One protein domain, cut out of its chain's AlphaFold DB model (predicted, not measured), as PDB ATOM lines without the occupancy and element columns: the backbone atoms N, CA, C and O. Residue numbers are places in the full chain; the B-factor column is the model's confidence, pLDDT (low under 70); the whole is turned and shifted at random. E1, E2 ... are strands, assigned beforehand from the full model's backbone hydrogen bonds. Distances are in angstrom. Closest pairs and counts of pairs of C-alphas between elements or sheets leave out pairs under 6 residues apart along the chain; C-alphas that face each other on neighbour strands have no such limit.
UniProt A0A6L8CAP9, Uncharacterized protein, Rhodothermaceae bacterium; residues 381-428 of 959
ATOM      1  N   ILE A 381     103.190 105.279  65.862       90.06
ATOM      2  CA  ILE A 381     103.049 104.752  67.224       90.06
ATOM      3  C   ILE A 381     102.013 103.609  67.202       90.06
ATOM      4  O   ILE A 381     100.999 103.763  66.528       90.06
ATOM      5  N   PRO A 382     102.246 102.461  67.867       91.06
ATOM      6  CA  PRO A 382     101.288 101.359  67.885       91.06
ATOM      7  C   PRO A 382     100.045 101.723  68.697       91.06
ATOM      8  O   PRO A 382     100.177 102.264  69.794       91.06
ATOM      9  N   ASP A 383      98.864 101.332  68.218       89.19
ATOM     10  CA  ASP A 383      97.577 101.623  68.875       89.19
ATOM     11  C   ASP A 383      97.488 101.026  70.286       89.19
ATOM     12  O   ASP A 383      96.796 101.533  71.168       89.19
ATOM     13  N   ASN A 384      98.223  99.941  70.526       92.50
ATOM     14  CA  ASN A 384      98.291  99.292  71.823       92.50
ATOM     15  C   ASN A 384      99.346  99.884  72.776       92.50
ATOM     16  O   ASN A 384      99.669  99.254  73.789       92.50
ATOM     17  N   LEU A 385      99.890 101.074  72.502       91.88
ATOM     18  CA  LEU A 385     100.701 101.825  73.461       91.88
ATOM     19  C   LEU A 385      99.873 102.150  74.713       91.88
ATOM     20  O   LEU A 385      98.767 102.676  74.656       91.88
ATOM     21  N   ALA A 386     100.416 101.840  75.888       85.25
ATOM     22  CA  ALA A 386      99.770 102.146  77.159       85.25
ATOM     23  C   ALA A 386     100.222 103.526  77.659       85.25
ATOM     24  O   ALA A 386     100.966 103.611  78.640       85.25
ATOM     25  N   GLU A 387      99.776 104.589  76.987       81.38
ATOM     26  CA  GLU A 387     100.186 105.986  77.232       81.38
ATOM     27  C   GLU A 387     100.086 106.376  78.714       81.38
ATOM     28  O   GLU A 387     101.075 106.779  79.326       81.38
ATOM     29  N   LYS A 388      98.950 106.062  79.351       73.88
ATOM     30  CA  LYS A 388      98.688 106.293  80.788       73.88
ATOM     31  C   LYS A 388      99.646 105.586  81.757       73.88
ATOM     32  O   LYS A 388      99.584 105.797  82.965       73.88
ATOM     33  N   LYS A 389     100.483 104.662  81.278       72.56
ATOM     34  CA  LYS A 389     101.434 103.886  82.093       72.56
ATOM     35  C   LYS A 389     102.894 104.206  81.766       72.56
ATOM     36  O   LYS A 389     103.784 103.607  82.390       72.56
ATOM     37  N   LEU A 390     103.158 105.121  80.834       77.12
ATOM     38  CA  LEU A 390     104.506 105.614  80.560       77.12
ATOM     39  C   LEU A 390     105.074 106.355  81.778       77.12
ATOM     40  O   LEU A 390     104.341 106.822  82.645       77.12
ATOM     41  N   LEU A 391     106.399 106.396  81.894       75.38
ATOM     42  CA  LEU A 391     107.092 107.169  82.926       75.38
ATOM     43  C   LEU A 391     108.329 107.811  82.302       75.38
ATOM     44  O   LEU A 391     109.162 107.097  81.749       75.38
ATOM     45  N   HIS A 392     108.459 109.133  82.390       80.69
ATOM     46  CA  HIS A 392     109.559 109.892  81.775       80.69
ATOM     47  C   HIS A 392     109.723 109.675  80.255       80.69
ATOM     48  O   HIS A 392     110.819 109.831  79.722       80.69
ATOM     49  N   ILE A 393     108.638 109.319  79.561       85.88
ATOM     50  CA  ILE A 393     108.547 109.239  78.098       85.88
ATOM     51  C   ILE A 393     107.290 110.001  77.697       85.88
ATOM     52  O   ILE A 393     106.246 109.786  78.310       85.88
ATOM     53  N   ARG A 394     107.390 110.873  76.696       82.94
ATOM     54  CA  ARG A 394     106.271 111.676  76.189       82.94
ATOM     55  C   ARG A 394     106.354 111.845  74.673       82.94
ATOM     56  O   ARG A 394     107.450 111.728  74.132       82.94
ATOM     57  N   PRO A 395     105.253 112.132  73.973       84.38
ATOM     58  CA  PRO A 395     105.327 112.615  72.602       84.38
ATOM     59  C   PRO A 395     105.989 114.004  72.546       84.38
ATOM     60  O   PRO A 395     105.807 114.837  73.431       84.38
ATOM     61  N   ASN A 396     106.786 114.252  71.511       81.75
ATOM     62  CA  ASN A 396     107.340 115.564  71.191       81.75
ATOM     63  C   ASN A 396     106.356 116.379  70.328       81.75
ATOM     64  O   ASN A 396     105.306 115.886  69.922       81.75
ATOM     65  N   SER A 397     106.733 117.606  69.954       75.31
ATOM     66  CA  SER A 397     105.917 118.491  69.099       75.31
ATOM     67  C   SER A 397     105.600 117.939  67.699       75.31
ATOM     68  O   SER A 397     104.770 118.498  66.990       75.31
ATOM     69  N   ARG A 398     106.250 116.846  67.282       76.19
ATOM     70  CA  ARG A 398     106.002 116.134  66.017       76.19
ATOM     71  C   ARG A 398     105.227 114.826  66.219       76.19
ATOM     72  O   ARG A 398     105.141 114.036  65.284       76.19
ATOM     73  N   GLY A 399     104.716 114.570  67.425       79.06
ATOM     74  CA  GLY A 399     103.990 113.347  67.770       79.06
ATOM     75  C   GLY A 399     104.868 112.094  67.880       79.06
ATOM     76  O   GLY A 399     104.342 110.989  67.897       79.06
ATOM     77  N   GLN A 400     106.197 112.226  67.940       86.25
ATOM     78  CA  GLN A 400     107.113 111.097  68.148       86.25
ATOM     79  C   GLN A 400     107.436 110.942  69.630       86.25
ATOM     80  O   GLN A 400     107.662 111.938  70.308       86.25
ATOM     81  N   LEU A 401     107.535 109.711  70.134       91.19
ATOM     82  CA  LEU A 401     107.928 109.493  71.528       91.19
ATOM     83  C   LEU A 401     109.385 109.919  71.768       91.19
ATOM     84  O   LEU A 401     110.290 109.571  71.007       91.19
ATOM     85  N   GLU A 402     109.620 110.623  72.868       90.44
ATOM     86  CA  GLU A 402     110.926 111.008  73.387       90.44
ATOM     87  C   GLU A 402     111.047 110.698  74.882       90.44
ATOM     88  O   GLU A 402     110.086 110.801  75.647       90.44
ATOM     89  N   ILE A 403     112.250 110.325  75.314       87.25
ATOM     90  CA  ILE A 403     112.602 110.212  76.729       87.25
ATOM     91  C   ILE A 403     112.878 111.625  77.278       87.25
ATOM     92  O   ILE A 403     113.581 112.411  76.647       87.25
ATOM     93  N   ILE A 404     112.328 111.967  78.445       80.44
ATOM     94  CA  ILE A 404     112.460 113.312  79.030       80.44
ATOM     95  C   ILE A 404     113.915 113.579  79.445       80.44
ATOM     96  O   ILE A 404     114.535 112.782  80.132       80.44
ATOM     97  N   GLU A 405     114.470 114.728  79.077       73.62
ATOM     98  CA  GLU A 405     115.837 115.104  79.451       73.62
ATOM     99  C   GLU A 405     115.890 115.860  80.792       73.62
ATOM    100  O   GLU A 405     114.960 116.582  81.148       73.62
ATOM    101  N   GLY A 406     116.989 115.719  81.546       57.41
ATOM    102  CA  GLY A 406     117.300 116.609  82.676       57.41
ATOM    103  C   GLY A 406     116.623 116.306  84.022       57.41
ATOM    104  O   GLY A 406     116.540 117.197  84.868       57.41
ATOM    105  N   GLY A 407     116.156 115.076  84.263       57.09
ATOM    106  CA  GLY A 407     115.569 114.664  85.547       57.09
ATOM    107  C   GLY A 407     116.476 113.749  86.385       57.09
ATOM    108  O   GLY A 407     117.202 112.918  85.848       57.09
ATOM    109  N   SER A 408     116.399 113.848  87.719       61.19
ATOM    110  CA  SER A 408     117.060 112.923  88.657       61.19
ATOM    111  C   SER A 408     116.265 111.620  88.808       61.19
ATOM    112  O   SER A 408     115.788 111.300  89.896       61.19
ATOM    113  N   TYR A 409     116.059 110.893  87.710       64.56
ATOM    114  CA  TYR A 409     115.353 109.610  87.713       64.56
ATOM    115  C   TYR A 409     116.251 108.493  87.172       64.56
ATOM    116  O   TYR A 409     117.131 108.715  86.345       64.56
ATOM    117  N   LEU A 410     116.049 107.269  87.667       67.88
ATOM    118  CA  LEU A 410     116.918 106.132  87.335       67.88
ATOM    119  C   LEU A 410     116.533 105.447  86.024       67.88
ATOM    120  O   LEU A 410     117.386 104.850  85.369       67.88
ATOM    121  N   ARG A 411     115.235 105.437  85.694       75.81
ATOM    122  CA  ARG A 411     114.681 104.694  84.559       75.81
ATOM    123  C   ARG A 411     113.443 105.385  83.998       75.81
ATOM    124  O   ARG A 411     112.541 105.724  84.755       75.81
ATOM    125  N   ALA A 412     113.381 105.514  82.683       78.00
ATOM    126  CA  ALA A 412     112.155 105.761  81.943       78.00
ATOM    127  C   ALA A 412     111.408 104.437  81.723       78.00
ATOM    128  O   ALA A 412     112.029 103.373  81.684       78.00
ATOM    129  N   ARG A 413     110.082 104.469  81.593       84.00
ATOM    130  CA  ARG A 413     109.248 103.274  81.413       84.00
ATOM    131  C   ARG A 413     108.397 103.394  80.154       84.00
ATOM    132  O   ARG A 413     107.559 104.286  80.064       84.00
ATOM    133  N   LEU A 414     108.582 102.444  79.240       88.69
ATOM    134  CA  LEU A 414     107.792 102.263  78.023       88.69
ATOM    135  C   LEU A 414     106.807 101.106  78.222       88.69
ATOM    136  O   LEU A 414     107.221 100.044  78.687       88.69
ATOM    137  N   CYS A 415     105.527 101.282  77.893       86.38
ATOM    138  CA  CYS A 415     104.469 100.318  78.212       86.38
ATOM    139  C   CYS A 415     103.523 100.067  77.030       86.38
ATOM    140  O   CYS A 415     103.127 101.008  76.357       86.38
ATOM    141  N   PHE A 416     103.088  98.817  76.852       90.50
ATOM    142  CA  PHE A 416     102.133  98.389  75.824       90.50
ATOM    143  C   PHE A 416     101.113  97.392  76.388       90.50
ATOM    144  O   PHE A 416     101.429  96.602  77.284       90.50
ATOM    145  N   TRP A 417      99.904  97.380  75.836       86.62
ATOM    146  CA  TRP A 417      98.866  96.392  76.116       86.62
ATOM    147  C   TRP A 417      98.945  95.232  75.121       86.62
ATOM    148  O   TRP A 417      98.703  95.394  73.932       86.62
ATOM    149  N   VAL A 418      99.242  94.027  75.602       85.38
ATOM    150  CA  VAL A 418      99.298  92.817  74.767       85.38
ATOM    151  C   VAL A 418      98.421  91.756  75.409       85.38
ATOM    152  O   VAL A 418      98.645  91.381  76.559       85.38
ATOM    153  N   GLU A 419      97.380  91.305  74.704       80.81
ATOM    154  CA  GLU A 419      96.414  90.314  75.212       80.81
ATOM    155  C   GLU A 419      95.854  90.669  76.610       80.81
ATOM    156  O   GLU A 419      95.755  89.823  77.503       80.81
ATOM    157  N   ARG A 420      95.507  91.950  76.821       75.38
ATOM    158  CA  ARG A 420      95.037  92.523  78.105       75.38
ATOM    159  C   ARG A 420      96.060  92.491  79.251       75.38
ATOM    160  O   ARG A 420      95.700  92.730  80.402       75.38
ATOM    161  N   LYS A 421      97.333  92.215  78.969       74.56
ATOM    162  CA  LYS A 421      98.436  92.303  79.934       74.56
ATOM    163  C   LYS A 421      99.310  93.508  79.620       74.56
ATOM    164  O   LYS A 421      99.596  93.789  78.460       74.56
ATOM    165  N   LEU A 422      99.764  94.189  80.667       77.38
ATOM    166  CA  LEU A 422     100.704  95.295  80.534       77.38
ATOM    167  C   LEU A 422     102.126  94.748  80.360       77.38
ATOM    168  O   LEU A 422     102.717  94.181  81.286       77.38
ATOM    169  N   VAL A 423     102.686  94.933  79.172       79.56
ATOM    170  CA  VAL A 423     104.105  94.719  78.888       79.56
ATOM    171  C   VAL A 423     104.813  96.045  79.122       79.56
ATOM    172  O   VAL A 423     104.327  97.092  78.722       79.56
ATOM    173  N   SER A 424     105.943  96.017  79.817       79.94
ATOM    174  CA  SER A 424     106.665  97.234  80.194       79.94
ATOM    175  C   SER A 424     108.159  96.997  80.091       79.94
ATOM    176  O   SER A 424     108.617  95.938  80.529       79.94
ATOM    177  N   PHE A 425     108.880  97.990  79.587       80.00
ATOM    178  CA  PHE A 425     110.331  98.031  79.481       80.00
ATOM    179  C   PHE A 425     110.866  99.252  80.213       80.00
ATOM    180  O   PHE A 425     110.196 100.284  80.269       80.00
ATOM    181  N   THR A 426     112.076  99.145  80.758       78.75
ATOM    182  CA  THR A 426     112.735 100.264  81.432       78.75
ATOM    183  C   THR A 426     113.988 100.701  80.692       78.75
ATOM    184  O   THR A 426     114.900  99.892  80.548       78.75
ATOM    185  N   LEU A 427     114.043 101.963  80.278       79.31
ATOM    186  CA  LEU A 427     115.173 102.569  79.569       79.31
ATOM    187  C   LEU A 427     115.958 103.501  80.507       79.31
ATOM    188  O   LEU A 427     115.357 104.064  81.426       79.31
ATOM    189  N   PRO A 428     117.277 103.678  80.329       74.25
ATOM    190  CA  PRO A 428     118.024 104.695  81.066       74.25
ATOM    191  C   PRO A 428     117.589 106.119  80.651       74.25
ATOM    192  O   PRO A 428     117.066 106.299  79.550       74.25
TER     193      PRO A 428
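This is residues 381 to 428 of the 959 residues of an uncharacterized protein of Rhodothermaceae bacterium (UniProt A0A6L8CAP9). Two antiparallel hairpins meet near their open ends in a loose L: a long ribbon, E3 and E4, makes the longest axis, and a short hairpin, E1 and E2, runs crosswise from the end of it where E3 begins. Residues 381 to 392, with no named element, run on the side of E3 away from E4, in the corner between the two hairpins. The printed part has 48 residues, with four named strands in the order E1, E2, E3, E4 and no named helix; the class is all strand, though only 20 of the 48 residues are in named elements. It is only just compact, close to loose, with a radius of gyration of the C-alphas of 11.1 A, and flat, spanning 34 by 26 by 14 A.

E3, residues 412 to 418, and E4, residues 421 to 427, are antiparallel neighbours in a sheet of two strands, with 156 degrees between their directions. They form a hairpin with a tight link of 2 residues. C-alphas 415 and 424 face each other at 4.3 A. N 414 and O 425 are within hydrogen-bond range at 2.9 A, and N 423 and O 416 at 2.8 A. The second sheet is the hairpin of E1, residues 393 to 395, and E2, residues 401 to 403, antiparallel at 144 degrees with a tight link of 5 residues. There N 394 and O 402 are 2.9 A apart and N 402 and O 394 2.7 A, both within hydrogen-bond range. The closest C-alphas of E1 and E3 are those of Ile 393 and Ala 412, at 6.3 A. Those of E2 and E3 are Ile 403 and Ala 412, at 6.9 A. E4 is apart from both E1 and E2.

E3 runs 19.6 A from C-alpha 412 at (112.155, 105.761, 81.943) to C-alpha 418, and E4 also 19.6 A from C-alpha 421 to C-alpha 427 at (115.173, 102.569, 79.569). E1 begins with C-alpha 393 at (108.547, 109.239, 78.098) and is 7.2 A long; E2 is 7.0 A long.

The two C-alphas farthest apart are those of Gly 406 and Glu 419, at 34.4 A, and the first and last printed, Ile 381 and Pro 428, are 20.4 A apart. The printed part has no cut and no long link; the link from E2 to E3 is short, with 8 residues. The mean pLDDT of the printed part is 80.0, and residues 406 to 410, within that link, are under 70.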